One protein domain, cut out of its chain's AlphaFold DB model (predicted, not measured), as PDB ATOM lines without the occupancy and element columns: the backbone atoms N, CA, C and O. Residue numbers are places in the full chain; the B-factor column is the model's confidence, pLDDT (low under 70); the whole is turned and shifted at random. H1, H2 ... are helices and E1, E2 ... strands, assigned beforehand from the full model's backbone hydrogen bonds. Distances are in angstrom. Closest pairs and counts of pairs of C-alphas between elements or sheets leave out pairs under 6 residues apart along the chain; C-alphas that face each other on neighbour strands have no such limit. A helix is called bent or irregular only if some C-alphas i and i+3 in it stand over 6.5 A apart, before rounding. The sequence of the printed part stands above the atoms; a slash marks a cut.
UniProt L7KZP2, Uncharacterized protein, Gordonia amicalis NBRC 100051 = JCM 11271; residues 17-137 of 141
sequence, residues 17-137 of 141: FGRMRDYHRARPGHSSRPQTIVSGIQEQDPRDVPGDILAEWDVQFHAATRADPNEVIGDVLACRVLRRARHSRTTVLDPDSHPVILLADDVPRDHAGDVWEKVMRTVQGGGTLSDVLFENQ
ATOM      1  N   PHE A  17     143.056 100.848  94.932       90.19
ATOM      2  CA  PHE A  17     142.520  99.531  94.633       90.19
ATOM      3  C   PHE A  17     142.055  99.516  93.185       90.19
ATOM      4  O   PHE A  17     141.396 100.446  92.734       90.19
ATOM      5  N   GLY A  18     142.388  98.461  92.439       87.69
ATOM      6  CA  GLY A  18     141.979  98.363  91.037       87.69
ATOM      7  C   GLY A  18     140.466  98.217  90.862       87.69
ATOM      8  O   GLY A  18     139.949  98.574  89.805       87.69
ATOM      9  N   ARG A  19     139.776  97.670  91.875       90.44
ATOM     10  CA  ARG A  19     138.329  97.415  91.907       90.44
ATOM     11  C   ARG A  19     137.796  97.463  93.338       90.44
ATOM     12  O   ARG A  19     138.525  97.139  94.279       90.44
ATOM     13  N   MET A  20     136.495  97.710  93.489       90.12
ATOM     14  CA  MET A  20     135.807  97.712  94.792       90.12
ATOM     15  C   MET A  20     135.968  96.386  95.557       90.12
ATOM     16  O   MET A  20     136.206  96.362  96.764       90.12
ATOM     17  N   ARG A  21     135.956  95.251  94.847       89.06
ATOM     18  CA  ARG A  21     136.204  93.931  95.460       89.06
ATOM     19  C   ARG A  21     137.584  93.817  96.118       89.06
ATOM     20  O   ARG A  21     137.733  93.079  97.088       89.06
ATOM     21  N   ASP A  22     138.596  94.486  95.564       90.12
ATOM     22  CA  ASP A  22     139.968  94.410  96.069       90.12
ATOM     23  C   ASP A  22     140.088  95.255  97.342       90.12
ATOM     24  O   ASP A  22     140.724  94.826  98.304       90.12
ATOM     25  N   TYR A  23     139.375  96.385  97.388       91.00
ATOM     26  CA  TYR A  23     139.163  97.157  98.609       91.00
ATOM     27  C   TYR A  23     138.458  96.329  99.695       91.00
ATOM     28  O   TYR A  23     139.000  96.181 100.786       91.00
ATOM     29  N   HIS A  24     137.315  95.695  99.408       89.94
ATOM     30  CA  HIS A  24     136.596  94.897 100.414       89.94
ATOM     31  C   HIS A  24     137.403  93.698 100.935       89.94
ATOM     32  O   HIS A  24     137.248  93.302 102.090       89.94
ATOM     33  N   ARG A  25     138.291  93.125 100.110       88.88
ATOM     34  CA  ARG A  25     139.253  92.103 100.557       88.88
ATOM     35  C   ARG A  25     140.284  92.667 101.534       88.88
ATOM     36  O   ARG A  25     140.665  91.962 102.463       88.88
ATOM     37  N   ALA A  26     140.739  93.901 101.318       88.38
ATOM     38  CA  ALA A  26     141.695  94.579 102.188       88.38
ATOM     39  C   ALA A  26     141.050  95.159 103.460       88.38
ATOM     40  O   ALA A  26     141.715  95.225 104.490       88.38
ATOM     41  N   ARG A  27     139.762  95.526 103.412       87.38
ATOM     42  CA  ARG A  27     138.975  96.049 104.543       87.38
ATOM     43  C   ARG A  27     137.722  95.200 104.809       87.38
ATOM     44  O   ARG A  27     136.596  95.647 104.560       87.38
ATOM     45  N   PRO A  28     137.877  93.971 105.341       84.62
ATOM     46  CA  PRO A  28     136.737  93.151 105.737       84.62
ATOM     47  C   PRO A  28     135.808  93.907 106.694       84.62
ATOM     48  O   PRO A  28     136.261  94.600 107.604       84.62
ATOM     49  N   GLY A  29     134.497  93.785 106.489       84.19
ATOM     50  CA  GLY A  29     133.493  94.480 107.297       84.19
ATOM     51  C   GLY A  29     133.165  95.902 106.837       84.19
ATOM     52  O   GLY A  29     132.240  96.482 107.386       84.19
ATOM     53  N   HIS A  30     133.822  96.449 105.816       84.19
ATOM     54  CA  HIS A  30     133.491  97.761 105.238       84.19
ATOM     55  C   HIS A  30     132.709  97.604 103.925       84.19
ATOM     56  O   HIS A  30     133.076  98.160 102.895       84.19
ATOM     57  N   SER A  31     131.672  96.761 103.943       79.75
ATOM     58  CA  SER A  31     130.834  96.419 102.778       79.75
ATOM     59  C   SER A  31     129.364  96.799 102.976       79.75
ATOM     60  O   SER A  31     128.480  96.275 102.299       79.75
ATOM     61  N   SER A  32     129.087  97.643 103.971       81.62
ATOM     62  CA  SER A  32     127.757  98.205 104.185       81.62
ATOM     63  C   SER A  32     127.372  99.113 103.013       81.62
ATOM     64  O   SER A  32     128.220  99.527 102.220       81.62
ATOM     65  N   ARG A  33     126.076  99.417 102.867       86.44
ATOM     66  CA  ARG A  33     125.627 100.322 101.805       86.44
ATOM     67  C   ARG A  33     126.299 101.691 102.002       86.44
ATOM     68  O   ARG A  33     126.084 102.293 103.057       86.44
ATOM     69  N   PRO A  34     127.051 102.196 101.009       90.62
ATOM     70  CA  PRO A  34     127.769 103.444 101.174       90.62
ATOM     71  C   PRO A  34     126.828 104.641 101.231       90.62
ATOM     72  O   PRO A  34     125.729 104.629 100.664       90.62
ATOM     73  N   GLN A  35     127.291 105.694 101.896       92.12
ATOM     74  CA  GLN A  35     126.649 107.003 101.913       92.12
ATOM     75  C   GLN A  35     127.438 107.956 101.023       92.12
ATOM     76  O   GLN A  35     128.649 108.086 101.167       92.12
ATOM     77  N   THR A  36     126.767 108.622 100.092       92.88
ATOM     78  CA  THR A  36     127.414 109.595  99.207       92.88
ATOM     79  C   THR A  36     127.711 110.884  99.968       92.88
ATOM     80  O   THR A  36     126.795 111.491 100.517       92.88
ATOM     81  N   ILE A  37     128.974 111.307  99.962       93.56
ATOM     82  CA  ILE A  37     129.429 112.605 100.477       93.56
ATOM     83  C   ILE A  37     129.372 113.631  99.344       93.56
ATOM     84  O   ILE A  37     128.723 114.665  99.458       93.56
ATOM     85  N   VAL A  38     130.007 113.305  98.216       92.88
ATOM     86  CA  VAL A  38     130.026 114.119  96.995       92.88
ATOM     87  C   VAL A  38     129.735 113.205  95.817       92.88
ATOM     88  O   VAL A  38     130.174 112.055  95.795       92.88
ATOM     89  N   SER A  39     129.006 113.706  94.826       90.38
ATOM     90  CA  SER A  39     128.752 112.971  93.594       90.38
ATOM     91  C   SER A  39     129.030 113.796  92.351       90.38
ATOM     92  O   SER A  39     128.858 115.011  92.341       90.38
ATOM     93  N   GLY A  40     129.400 113.100  91.277       87.44
ATOM     94  CA  GLY A  40     129.486 113.686  89.942       87.44
ATOM     95  C   GLY A  40     130.668 114.621  89.727       87.44
ATOM     96  O   GLY A  40     130.551 115.596  88.989       87.44
ATOM     97  N   ILE A  41     131.809 114.327  90.350       89.19
ATOM     98  CA  ILE A  41     133.063 115.017  90.045       89.19
ATOM     99  C   ILE A  41     133.505 114.556  88.655       89.19
ATOM    100  O   ILE A  41     133.897 113.406  88.473       89.19
ATOM    101  N   GLN A  42     133.411 115.433  87.664       87.44
ATOM    102  CA  GLN A  42     133.690 115.084  86.273       87.44
ATOM    103  C   GLN A  42     135.189 114.876  86.042       87.44
ATOM    104  O   GLN A  42     136.005 115.713  86.419       87.44
ATOM    105  N   GLU A  43     135.550 113.762  85.400       84.88
ATOM    106  CA  GLU A  43     136.936 113.499  84.985       84.88
ATOM    107  C   GLU A  43     137.325 114.355  83.768       84.88
ATOM    108  O   GLU A  43     138.489 114.704  83.589       84.88
ATOM    109  N   GLN A  44     136.345 114.685  82.924       81.75
ATOM    110  CA  GLN A  44     136.516 115.402  81.661       81.75
ATOM    111  C   GLN A  44     135.362 116.383  81.448       81.75
ATOM    112  O   GLN A  44     134.259 116.158  81.950       81.75
ATOM    113  N   ASP A  45     135.602 117.443  80.672       81.75
ATOM    114  CA  ASP A  45     134.533 118.348  80.250       81.75
ATOM    115  C   ASP A  45     133.507 117.560  79.411       81.75
ATOM    116  O   ASP A  45     133.879 116.952  78.404       81.75
ATOM    117  N   PRO A  46     132.212 117.563  79.777       76.62
ATOM    118  CA  PRO A  46     131.180 116.840  79.039       76.62
ATOM    119  C   PRO A  46     131.075 117.231  77.563       76.62
ATOM    120  O   PRO A  46     130.565 116.449  76.764       76.62
ATOM    121  N   ARG A  47     131.527 118.435  77.191       81.69
ATOM    122  CA  ARG A  47     131.541 118.915  75.801       81.69
ATOM    123  C   ARG A  47     132.600 118.217  74.950       81.69
ATOM    124  O   ARG A  47     132.432 118.144  73.735       81.69
ATOM    125  N   ASP A  48     133.638 117.687  75.588       81.75
ATOM    126  CA  ASP A  48     134.773 117.036  74.932       81.75
ATOM    127  C   ASP A  48     134.614 115.507  74.862       81.75
ATOM    128  O   ASP A  48     135.420 114.824  74.226       81.75
ATOM    129  N   VAL A  49     133.566 114.948  75.481       76.00
ATOM    130  CA  VAL A  49     133.303 113.505  75.498       76.00
ATOM    131  C   VAL A  49     132.296 113.129  74.403       76.00
ATOM    132  O   VAL A  49     131.117 113.479  74.495       76.00
ATOM    133  N   PRO A  50     132.703 112.377  73.361       75.56
ATOM    134  CA  PRO A  50     131.772 111.910  72.346       75.56
ATOM    135  C   PRO A  50     130.853 110.822  72.920       75.56
ATOM    136  O   PRO A  50     131.304 109.747  73.311       75.56
ATOM    137  N   GLY A  51     129.545 111.078  72.919       80.50
ATOM    138  CA  GLY A  51     128.528 110.119  73.355       80.50
ATOM    139  C   GLY A  51     127.745 110.604  74.569       80.50
ATOM    140  O   GLY A  51     127.585 111.799  74.783       80.50
ATOM    141  N   ASP A  52     127.178 109.666  75.325       80.31
ATOM    142  CA  ASP A  52     126.358 109.953  76.505       80.31
ATOM    143  C   ASP A  52     126.915 109.368  77.804       80.31
ATOM    144  O   ASP A  52     126.237 109.443  78.828       80.31
ATOM    145  N   ILE A  53     128.110 108.777  77.760       82.94
ATOM    146  CA  ILE A  53     128.779 108.164  78.907       82.94
ATOM    147  C   ILE A  53     129.843 109.127  79.414       82.94
ATOM    148  O   ILE A  53     130.794 109.425  78.699       82.94
ATOM    149  N   LEU A  54     129.702 109.561  80.662       85.12
ATOM    150  CA  LEU A  54     130.666 110.402  81.355       85.12
ATOM    151  C   LEU A  54     131.377 109.591  82.431       85.12
ATOM    152  O   LEU A  54     130.743 108.854  83.193       85.12
ATOM    153  N   ALA A  55     132.700 109.725  82.477       87.44
ATOM    154  CA  ALA A  55     133.491 109.253  83.596       87.44
ATOM    155  C   ALA A  55     133.475 110.305  84.703       87.44
ATOM    156  O   ALA A  55     133.825 111.467  84.491       87.44
ATOM    157  N   GLU A  56     133.045 109.881  85.882       90.19
ATOM    158  CA  GLU A  56     132.920 110.728  87.057       90.19
ATOM    159  C   GLU A  56     133.516 110.021  88.274       90.19
ATOM    160  O   GLU A  56     133.755 108.812  88.273       90.19
ATOM    161  N   TRP A  57     133.729 110.786  89.334       91.31
ATOM    162  CA  TRP A  57     134.110 110.295  90.644       91.31
ATOM    163  C   TRP A  57     133.040 110.668  91.666       91.31
ATOM    164  O   TRP A  57     132.541 111.795  91.700       91.31
ATOM    165  N   ASP A  58     132.713 109.705  92.517       92.75
ATOM    166  CA  ASP A  58     131.887 109.901  93.699       92.75
ATOM    167  C   ASP A  58     132.745 109.708  94.944       92.75
ATOM    168  O   ASP A  58     133.532 108.765  95.017       92.75
ATOM    169  N   VAL A  59     132.558 110.560  95.946       94.25
ATOM    170  CA  VAL A  59     133.157 110.385  97.269       94.25
ATOM    171  C   VAL A  59     132.115 109.764  98.184       94.25
ATOM    172  O   VAL A  59     131.002 110.277  98.316       94.25
ATOM    173  N   GLN A  60     132.452 108.634  98.793       95.00
ATOM    174  CA  GLN A  60     131.519 107.779  99.513       95.00
ATOM    175  C   GLN A  60     132.080 107.364 100.869       95.00
ATOM    176  O   GLN A  60     133.241 106.981 100.973       95.00
ATOM    177  N   PHE A  61     131.226 107.367 101.888       94.25
ATOM    178  CA  PHE A  61     131.502 106.807 103.203       94.25
ATOM    179  C   PHE A  61     131.030 105.349 103.280       94.25
ATOM    180  O   PHE A  61     129.849 105.060 103.066       94.25
ATOM    181  N   HIS A  62     131.939 104.440 103.616       93.31
ATOM    182  CA  HIS A  62     131.697 103.008 103.800       93.31
ATOM    183  C   HIS A  62     131.793 102.664 105.286       93.31
ATOM    184  O   HIS A  62     132.888 102.496 105.819       93.31
ATOM    185  N   ALA A  63     130.644 102.550 105.956       91.00
ATOM    186  CA  ALA A  63     130.605 102.252 107.386       91.00
ATOM    187  C   ALA A  63     131.154 100.849 107.688       91.00
ATOM    188  O   ALA A  63     130.811  99.868 107.010       91.00
ATOM    189  N   ALA A  64     131.949 100.748 108.749       88.75
ATOM    190  CA  ALA A  64     132.397  99.485 109.303       88.75
ATOM    191  C   ALA A  64     131.216  98.736 109.942       88.75
ATOM    192  O   ALA A  64     130.416  99.292 110.689       88.75
ATOM    193  N   THR A  65     131.120  97.432 109.688       79.75
ATOM    194  CA  THR A  65     130.081  96.551 110.256       79.75
ATOM    195  C   THR A  65     130.300  96.325 111.759       79.75
ATOM    196  O   THR A  65     129.383  95.933 112.474       79.75
ATOM    197  N   ARG A  66     131.518  96.582 112.255       66.94
ATOM    198  CA  ARG A  66     131.857  96.625 113.681       66.94
ATOM    199  C   ARG A  66     131.886  98.078 114.144       66.94
ATOM    200  O   ARG A  66     132.959  98.637 114.324       66.94
ATOM    201  N   ALA A  67     130.720  98.680 114.303       56.06
ATOM    202  CA  ALA A  67     130.607  99.955 114.989       56.06
ATOM    203  C   ALA A  67     130.056  99.690 116.391       56.06
ATOM    204  O   ALA A  67     129.061  98.976 116.550       56.06
ATOM    205  N   ASP A  68     130.741 100.229 117.396       60.28
ATOM    206  CA  ASP A  68     130.154 100.490 118.705       60.28
ATOM    207  C   ASP A  68     128.777 101.152 118.475       60.28
ATOM    208  O   ASP A  68     128.678 102.042 117.626       60.28
ATOM    209  N   PRO A  69     127.691 100.731 119.148       62.97
ATOM    210  CA  PRO A  69     126.370 101.339 118.960       62.97
ATOM    211  C   PRO A  69     126.356 102.860 119.179       62.97
ATOM    212  O   PRO A  69     125.412 103.518 118.743       62.97
ATOM    213  N   ASN A  70     127.383 103.411 119.830       70.69
ATOM    214  CA  ASN A  70     127.501 104.835 120.115       70.69
ATOM    215  C   ASN A  70     128.247 105.646 119.042       70.69
ATOM    216  O   ASN A  70     128.097 106.864 119.027       70.69
ATOM    217  N   GLU A  71     129.020 105.023 118.144       78.44
ATOM    218  CA  GLU A  71     129.825 105.760 117.159       78.44
ATOM    219  C   GLU A  71     129.990 104.986 115.844       78.44
ATOM    220  O   GLU A  71     130.557 103.893 115.792       78.44
ATOM    221  N   VAL A  72     129.500 105.571 114.745       87.31
ATOM    222  CA  VAL A  72     129.631 104.990 113.403       87.31
ATOM    223  C   VAL A  72     130.964 105.412 112.801       87.31
ATOM    224  O   VAL A  72     131.130 106.562 112.401       87.31
ATOM    225  N   ILE A  73     131.880 104.455 112.685       90.19
ATOM    226  CA  ILE A  73     133.201 104.628 112.073       90.19
ATOM    227  C   ILE A  73     133.224 103.956 110.695       90.19
ATOM    228  O   ILE A  73     132.527 102.963 110.462       90.19
ATOM    229  N   GLY A  74     133.996 104.496 109.756       91.69
ATOM    230  CA  GLY A  74     134.149 103.910 108.431       91.69
ATOM    231  C   GLY A  74     135.203 104.591 107.575       91.69
ATOM    232  O   GLY A  74     135.955 105.444 108.032       91.69
ATOM    233  N   ASP A  75     135.233 104.209 106.306       92.88
ATOM    234  CA  ASP A  75     136.213 104.697 105.340       92.88
ATOM    235  C   ASP A  75     135.602 105.716 104.388       92.88
ATOM    236  O   ASP A  75     134.443 105.592 103.996       92.88
ATOM    237  N   VAL A  76     136.410 106.676 103.941       93.94
ATOM    238  CA  VAL A  76     136.047 107.599 102.863       93.94
ATOM    239  C   VAL A  76     136.785 107.194 101.596       93.94
ATOM    240  O   VAL A  76     138.015 107.213 101.541       93.94
ATOM    241  N   LEU A  77     136.025 106.842 100.563       94.25
ATOM    242  CA  LEU A  77     136.529 106.384  99.274       94.25
ATOM    243  C   LEU A  77     136.176 107.376  98.171       94.25
ATOM    244  O   LEU A  77     135.056 107.871  98.134       94.25
ATOM    245  N   ALA A  78     137.085 107.595  97.226       94.12
ATOM    246  CA  ALA A  78     136.744 108.094  95.902       94.12
ATOM    247  C   ALA A  78     136.563 106.901  94.956       94.12
ATOM    248  O   ALA A  78     137.489 106.116  94.733       94.12
ATOM    249  N   CYS A  79     135.365 106.768  94.403       92.56
ATOM    250  CA  CYS A  79     134.957 105.690  93.516       92.56
ATOM    251  C   CYS A  79     134.731 106.258  92.120       92.56
ATOM    252  O   CYS A  79     133.892 107.142  91.938       92.56
ATOM    253  N   ARG A  80     135.442 105.731  91.126       90.25
ATOM    254  CA  ARG A  80     135.176 106.091  89.737       90.25
ATOM    255  C   ARG A  80     133.903 105.399  89.257       90.25
ATOM    256  O   ARG A  80     133.737 104.197  89.436       90.25
ATOM    257  N   VAL A  81     133.023 106.154  88.618       87.56
ATOM    258  CA  VAL A  81     131.730 105.695  88.114       87.56
ATOM    259  C   VAL A  81     131.547 106.137  86.666       87.56
ATOM    260  O   VAL A  81     131.954 107.227  86.272       87.56
ATOM    261  N   LEU A  82     130.916 105.287  85.857       87.44
ATOM    262  CA  LEU A  82     130.444 105.670  84.527       87.44
ATOM    263  C   LEU A  82     128.961 106.003  84.597       87.44
ATOM    264  O   LEU A  82     128.154 105.174  85.029       87.44
ATOM    265  N   ARG A  83     128.603 107.208  84.159       85.50
ATOM    266  CA  ARG A  83     127.238 107.725  84.208       85.50
ATOM    267  C   ARG A  83     126.706 108.033  82.821       85.50
ATOM    268  O   ARG A  83     127.372 108.684  82.025       85.50
ATOM    269  N   ARG A  84     125.484 107.580  82.533       82.94
ATOM    270  CA  ARG A  84     124.782 107.929  81.292       82.94
ATOM    271  C   ARG A  84     123.939 109.184  81.485       82.94
ATOM    272  O   ARG A  84     123.073 109.181  82.348       82.94
ATOM    273  N   ALA A  85     124.129 110.207  80.655       73.44
ATOM    274  CA  ALA A  85     123.495 111.520  80.820       73.44
ATOM    275  C   ALA A  85     122.166 111.735  80.049       73.44
ATOM    276  O   ALA A  85     121.546 112.790  80.183       73.44
ATOM    277  N   ARG A  86     121.695 110.785  79.221       65.69
ATOM    278  CA  ARG A  86     120.527 111.023  78.341       65.69
ATOM    279  C   ARG A  86     119.220 111.244  79.118       65.69
ATOM    280  O   ARG A  86     118.675 110.321  79.708       65.69
ATOM    281  N   HIS A  87     118.689 112.463  78.991       48.03
ATOM    282  CA  HIS A  87     117.342 112.906  79.369       48.03
ATOM    283  C   HIS A  87     116.969 112.681  80.842       48.03
ATOM    284  O   HIS A  87     116.309 111.712  81.214       48.03
ATOM    285  N   SER A  88     117.350 113.655  81.672       55.34
ATOM    286  CA  SER A  88     116.818 113.918  83.021       55.34
ATOM    287  C   SER A  88     117.071 112.849  84.094       55.34
ATOM    288  O   SER A  88     116.811 113.107  85.267       55.34
ATOM    289  N   ARG A  89     117.577 111.664  83.735       61.00
ATOM    290  CA  ARG A  89     117.900 110.583  84.671       61.00
ATOM    291  C   ARG A  89     119.270 110.004  84.375       61.00
ATOM    292  O   ARG A  89     119.444 109.246  83.425       61.00
ATOM    293  N   THR A  90     120.218 110.330  85.240       67.12
ATOM    294  CA  THR A  90     121.556 109.764  85.184       67.12
ATOM    295  C   THR A  90     121.543 108.334  85.720       67.12
ATOM    296  O   THR A  90     121.077 108.103  86.836       67.12
ATOM    297  N   THR A  91     122.037 107.361  84.950       76.38
ATOM    298  CA  THR A  91     122.189 105.968  85.411       76.38
ATOM    299  C   THR A  91     123.661 105.608  85.572       76.38
ATOM    300  O   THR A  91     124.475 105.920  84.706       76.38
ATOM    301  N   VAL A  92     124.008 104.954  86.685       79.88
ATOM    302  CA  VAL A  92     125.353 104.404  86.918       79.88
ATOM    303  C   VAL A  92     125.448 103.059  86.202       79.88
ATOM    304  O   VAL A  92     124.599 102.194  86.414       79.88
ATOM    305  N   LEU A  93     126.444 102.902  85.333       76.75
ATOM    306  CA  LEU A  93     126.585 101.729  84.467       76.75
ATOM    307  C   LEU A  93     127.471 100.634  85.071       76.75
ATOM    308  O   LEU A  93     127.216  99.461  84.819       76.75
ATOM    309  N   ASP A  94     128.491 101.001  85.850       73.19
ATOM    310  CA  ASP A  94     129.467 100.043  86.380       73.19
ATOM    311  C   ASP A  94     130.195 100.610  87.616       73.19
ATOM    312  O   ASP A  94     131.195 101.309  87.472       73.19
ATOM    313  N   PRO A  95     129.684 100.402  88.841       69.56
ATOM    314  CA  PRO A  95     130.316 100.939  90.049       69.56
ATOM    315  C   PRO A  95     131.520 100.111  90.538       69.56
ATOM    316  O   PRO A  95     132.328 100.623  91.309       69.56
ATOM    317  N   ASP A  96     131.662  98.854  90.101       73.25
ATOM    318  CA  ASP A  96     132.600  97.894  90.706       73.25
ATOM    319  C   ASP A  96     133.838  97.596  89.847       73.25
ATOM    320  O   ASP A  96     134.830  97.054  90.355       73.25
ATOM    321  N   SER A  97     133.813  97.929  88.553       77.75
ATOM    322  CA  SER A  97     134.915  97.612  87.630       77.75
ATOM    323  C   SER A  97     135.989  98.691  87.527       77.75
ATOM    324  O   SER A  97     136.915  98.548  86.723       77.75
ATOM    325  N   HIS A  98     135.897  99.755  88.321       86.38
ATOM    326  CA  HIS A  98     136.818 100.882  88.249       86.38
ATOM    327  C   HIS A  98     137.704 101.028  89.490       86.38
ATOM    328  O   HIS A  98     137.380 100.482  90.551       86.38
ATOM    329  N   PRO A  99     138.824 101.767  89.362       88.69
ATOM    330  CA  PRO A  99     139.690 102.047  90.490       88.69
ATOM    331  C   PRO A  99     138.955 102.763  91.623       88.69
ATOM    332  O   PRO A  99     138.097 103.618  91.395       88.69
ATOM    333  N   VAL A 100     139.354 102.428  92.844       91.94
ATOM    334  CA  VAL A 100     138.867 103.023  94.086       91.94
ATOM    335  C   VAL A 100     140.065 103.561  94.853       91.94
ATOM    336  O   VAL A 100     141.089 102.884  94.973       91.94
ATOM    337  N   ILE A 101     139.940 104.777  95.368       93.00
ATOM    338  CA  ILE A 101     140.975 105.436  96.159       93.00
ATOM    339  C   ILE A 101     140.459 105.591  97.584       93.00
ATOM    340  O   ILE A 101     139.430 106.218  97.803       93.00
ATOM    341  N   LEU A 102     141.174 105.046  98.559       93.06
ATOM    342  CA  LEU A 102     140.915 105.275  99.975       93.06
ATOM    343  C   LEU A 102     141.499 106.630 100.378       93.06
ATOM    344  O   LEU A 102     142.717 106.773 100.487       93.06
ATOM    345  N   LEU A 103     140.628 107.616 100.579       92.06
ATOM    346  CA  LEU A 103     141.011 108.970 100.975       92.06
ATOM    347  C   LEU A 103     141.337 109.040 102.467       92.06
ATOM    348  O   LEU A 103     142.364 109.608 102.831       92.06
ATOM    349  N   ALA A 104     140.502 108.429 103.310       91.44
ATOM    350  CA  ALA A 104     140.694 108.365 104.757       91.44
ATOM    351  C   ALA A 104     140.159 107.044 105.320       91.44
ATOM    352  O   ALA A 104     139.161 106.520 104.821       91.44
ATOM    353  N   ASP A 105     140.831 106.518 106.340       90.62
ATOM    354  CA  ASP A 105     140.491 105.276 107.026       90.62
ATOM    355  C   ASP A 105     139.953 105.514 108.442       90.62
ATOM    356  O   ASP A 105     140.435 106.390 109.152       90.62
ATOM    357  N   ASP A 106     138.970 104.701 108.843       88.19
ATOM    358  CA  ASP A 106     138.423 104.652 110.207       88.19
ATOM    359  C   ASP A 106     138.050 106.037 110.784       88.19
ATOM    360  O   ASP A 106     138.336 106.353 111.940       88.19
ATOM    361  N   VAL A 107     137.386 106.870 109.980       89.62
ATOM    362  CA  VAL A 107     136.895 108.184 110.409       89.62
ATOM    363  C   VAL A 107     135.478 108.090 110.983       89.62
ATOM    364  O   VAL A 107     134.658 107.313 110.473       89.62
ATOM    365  N   PRO A 108     135.140 108.894 112.010       90.94
ATOM    366  CA  PRO A 108     133.760 109.046 112.446       90.94
ATOM    367  C   PRO A 108     132.901 109.590 111.307       90.94
ATOM    368  O   PRO A 108     133.324 110.474 110.558       90.94
ATOM    369  N   ARG A 109     131.670 109.089 111.196       89.62
ATOM    370  CA  ARG A 109     130.721 109.486 110.148       89.62
ATOM    371  C   ARG A 109     130.547 111.002 110.051       89.62
ATOM    372  O   ARG A 109     130.478 111.524 108.942       89.62
ATOM    373  N   ASP A 110     130.491 111.689 111.187       90.56
ATOM    374  CA  ASP A 110     130.248 113.134 111.240       90.56
ATOM    375  C   ASP A 110     131.420 113.948 110.664       90.56
ATOM    376  O   ASP A 110     131.200 115.024 110.119       90.56
ATOM    377  N   HIS A 111     132.636 113.391 110.668       90.94
ATOM    378  CA  HIS A 111     133.835 114.001 110.080       90.94
ATOM    379  C   HIS A 111     134.080 113.575 108.623       90.94
ATOM    380  O   HIS A 111     135.052 113.997 107.994       90.94
ATOM    381  N   ALA A 112     133.221 112.731 108.041       90.62
ATOM    382  CA  ALA A 112     133.424 112.238 106.680       90.62
ATOM    383  C   ALA A 112     133.377 113.369 105.628       90.62
ATOM    384  O   ALA A 112     134.047 113.282 104.598       90.62
ATOM    385  N   GLY A 113     132.619 114.441 105.895       90.81
ATOM    386  CA  GLY A 113     132.596 115.652 105.065       90.81
ATOM    387  C   GLY A 113     133.904 116.445 105.118       90.81
ATOM    388  O   GLY A 113     134.385 116.909 104.083       90.81
ATOM    389  N   ASP A 114     134.538 116.516 106.288       92.19
ATOM    390  CA  ASP A 114     135.771 117.282 106.508       92.19
ATOM    391  C   ASP A 114     136.943 116.732 105.688       92.19
ATOM    392  O   ASP A 114     137.807 117.485 105.227       92.19
ATOM    393  N   VAL A 115     136.945 115.417 105.434       91.00
ATOM    394  CA  VAL A 115     137.908 114.765 104.534       91.00
ATOM    395  C   VAL A 115     137.841 115.388 103.140       91.00
ATOM    396  O   VAL A 115     138.878 115.686 102.546       91.00
ATOM    397  N   TRP A 116     136.636 115.639 102.621       90.62
ATOM    398  CA  TRP A 116     136.470 116.284 101.321       90.62
ATOM    399  C   TRP A 116     136.910 117.751 101.343       90.62
ATOM    400  O   TRP A 116     137.612 118.197 100.434       90.62
ATOM    401  N   GLU A 117     136.580 118.501 102.394       90.81
ATOM    402  CA  GLU A 117     137.048 119.886 102.532       90.81
ATOM    403  C   GLU A 117     138.577 119.978 102.564       90.81
ATOM    404  O   GLU A 117     139.177 120.902 102.012       90.81
ATOM    405  N   LYS A 118     139.231 119.006 103.203       90.62
ATOM    406  CA  LYS A 118     140.689 118.901 103.257       90.62
ATOM    407  C   LYS A 118     141.295 118.565 101.894       90.62
ATOM    408  O   LYS A 118     142.268 119.208 101.493       90.62
ATOM    409  N   VAL A 119     140.679 117.646 101.144       89.56
ATOM    410  CA  VAL A 119     141.044 117.359  99.743       89.56
ATOM    411  C   VAL A 119     140.997 118.645  98.913       89.56
ATOM    412  O   VAL A 119     141.971 118.984  98.243       89.56
ATOM    413  N   MET A 120     139.902 119.405  99.006       91.50
ATOM    414  CA  MET A 120     139.735 120.645  98.246       91.50
ATOM    415  C   MET A 120     140.752 121.719  98.635       91.50
ATOM    416  O   MET A 120     141.323 122.352  97.748       91.50
ATOM    417  N   ARG A 121     141.033 121.896  99.932       91.12
ATOM    418  CA  ARG A 121     142.074 122.821 100.408       91.12
ATOM    419  C   ARG A 121     143.459 122.447  99.884       91.12
ATOM    420  O   ARG A 121     144.182 123.322  99.413       91.12
ATOM    421  N   THR A 122     143.799 121.158  99.906       88.81
ATOM    422  CA  THR A 122     145.075 120.650  99.377       88.81
ATOM    423  C   THR A 122     145.217 120.985  97.895       88.81
ATOM    424  O   THR A 122     146.218 121.565  97.480       88.81
ATOM    425  N   VAL A 123     144.184 120.694  97.097       87.06
ATOM    426  CA  VAL A 123     144.177 120.959  95.650       87.06
ATOM    427  C   VAL A 123     144.239 122.460  95.350       87.06
ATOM    428  O   VAL A 123     144.993 122.879  94.476       87.06
ATOM    429  N   GLN A 124     143.504 123.292  96.094       90.62
ATOM    430  CA  GLN A 124     143.560 124.754  95.954       90.62
ATOM    431  C   GLN A 124     144.944 125.326  96.287       90.62
ATOM    432  O   GLN A 124     145.354 126.320  95.691       90.62
ATOM    433  N   GLY A 125     145.678 124.682  97.195       90.06
ATOM    434  CA  GLY A 125     147.075 124.997  97.499       90.06
ATOM    435  C   GLY A 125     148.084 124.512  96.450       90.06
ATOM    436  O   GLY A 125     149.282 124.709  96.642       90.06
ATOM    437  N   GLY A 126     147.636 123.877  95.360       90.75
ATOM    438  CA  GLY A 126     148.503 123.271  94.343       90.75
ATOM    439  C   GLY A 126     149.031 121.883  94.717       90.75
ATOM    440  O   GLY A 126     149.959 121.390  94.077       90.75
ATOM    441  N   GLY A 127     148.461 121.258  95.748       87.44
ATOM    442  CA  GLY A 127     148.805 119.912  96.181       87.44
ATOM    443  C   GLY A 127     148.305 118.825  95.229       87.44
ATOM    444  O   GLY A 127     147.395 119.005  94.419       87.44
ATOM    445  N   THR A 128     148.926 117.663  95.347       88.06
ATOM    446  CA  THR A 128     148.695 116.471  94.534       88.06
ATOM    447  C   THR A 128     147.850 115.440  95.280       88.06
ATOM    448  O   THR A 128     147.626 115.531  96.488       88.06
ATOM    449  N   LEU A 129     147.426 114.384  94.579       82.62
ATOM    450  CA  LEU A 129     146.782 113.235  95.221       82.62
ATOM    451  C   LEU A 129     147.674 112.609  96.308       82.62
ATOM    452  O   LEU A 129     147.167 112.148  97.324       82.62
ATOM    453  N   SER A 130     148.996 112.602  96.126       84.62
ATOM    454  CA  SER A 130     149.922 112.091  97.141       84.62
ATOM    455  C   SER A 130     149.875 112.918  98.425       84.62
ATOM    456  O   SER A 130     149.889 112.330  99.504       84.62
ATOM    457  N   ASP A 131     149.750 114.242  98.312       85.50
ATOM    458  CA  ASP A 131     149.618 115.143  99.462       85.50
ATOM    459  C   ASP A 131     148.307 114.872 100.206       85.50
ATOM    460  O   ASP A 131     148.318 114.618 101.409       85.50
ATOM    461  N   VAL A 132     147.191 114.770  99.472       84.06
ATOM    462  CA  VAL A 132     145.872 114.413 100.027       84.06
ATOM    463  C   VAL A 132     145.931 113.099 100.809       84.06
ATOM    464  O   VAL A 132     145.410 112.996 101.922       84.06
ATOM    465  N   LEU A 133     146.564 112.075 100.234       83.44
ATOM    466  CA  LEU A 133     146.676 110.769 100.875       83.44
ATOM    467  C   LEU A 133     147.608 110.812 102.087       83.44
ATOM    468  O   LEU A 133     147.335 110.114 103.059       83.44
ATOM    469  N   PHE A 134     148.674 111.612 102.056       80.12
ATOM    470  CA  PHE A 134     149.594 111.773 103.180       80.12
ATOM    471  C   PHE A 134     148.938 112.492 104.363       80.12
ATOM    472  O   PHE A 134     149.051 112.049 105.506       80.12
ATOM    473  N   GLU A 135     148.200 113.573 104.117       76.44
ATOM    474  CA  GLU A 135     147.575 114.330 105.199       76.44
ATOM    475  C   GLU A 135     146.499 113.533 105.947       76.44
ATOM    476  O   GLU A 135     146.267 113.777 107.130       76.44
ATOM    477  N   ASN A 136     145.854 112.580 105.274       73.62
ATOM    478  CA  ASN A 136     144.862 111.675 105.855       73.62
ATOM    479  C   ASN A 136     145.483 110.358 106.369       73.62
ATOM    480  O   ASN A 136     144.770 109.381 106.587       73.62
ATOM    481  N   GLN A 137     146.813 110.272 106.493       68.31
ATOM    482  CA  GLN A 137     147.497 109.213 107.259       68.31
ATOM    483  C   GLN A 137     147.798 109.644 108.691       68.31
ATOM    484  O   GLN A 137     147.908 108.804 109.586       68.31
TER     485      GLN A 137
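Overview. This is residues 17 to 137 of the 141 residues of an uncharacterized protein of Gordonia amicalis NBRC 100051 = JCM 11271 (UniProt L7KZP2). A twisted sheet of four antiparallel strands makes the body, with H2 packed over one face through residues 109 to 119 and the short H1 over the opposite face, at E4. After H2 the backbone folds back into H3, which grazes the sheet at E4. The printed part has 121 residues, with three named helices and four named strands in the order H1 E1 E2 E3 E4 H2 H3; the sheet E1 - E2 - E3 - E4 is a meander, each strand the antiparallel neighbour of the one before. The class is mixed, helices and strands, and the whole is compact, with a radius of gyration of the C-alphas of 15.1 A and spans of 46 by 32 by 25 A.

Arrangement. Inner strands E2, residues 53 to 63, and E3, residues 73 to 84, form a hairpin; N 58 and O 79 are 2.9 A apart, within hydrogen-bond range. Edge strand E1, residues 35 to 42, pairs with E2 through N 59 and O 38, 2.8 A. Edge strand E4, residues 100 to 108, pairs with E3 through N 78 and O 101, 2.8 A. H2, residues 109 to 124, is on one face, in two layers with the sheet; its closest C-alphas to E1 are Gly 113 and Ile 37, 6.4 A. H1, residues 20 to 26, is on the opposite face; C-alphas Met 20 and Val 100 of E4 are closest, 6.2 A. H3, residues 129 to 135, only grazes the sheet; its C-alpha 133 is 5.9 A from C-alpha 103 of E4, their closest. H2 touches H3 with residues 118 to 122 alone, at a steep tilt of 54 degrees, opposite ways; C-alphas Val 119 and Val 132 are closest, 5.7 A. Every O i to N i+4 pair is within hydrogen-bond range in H1 and H3, and 9 of 12 in H2.

Along the chain. E3 is 32.1 A long, E2 29.1 A, H2 24.5 A, E4 20.0 A and E1 19.0 A. H1 begins at C-alpha 20, (135.807, 97.712, 94.792); H3 ends at C-alpha 135, (147.575, 114.330, 105.199). H2 is irregular, with C-alphas 110 and 113 7.1 A apart.

Size, cuts and confidence. The C-alphas farthest apart, Pro 50 and Asn 70, are 48.5 A apart. The printed part has no cut; the link E3 to E4 is long. Residues 66 to 69, 86 to 90, 95 and 137 have pLDDT under 70.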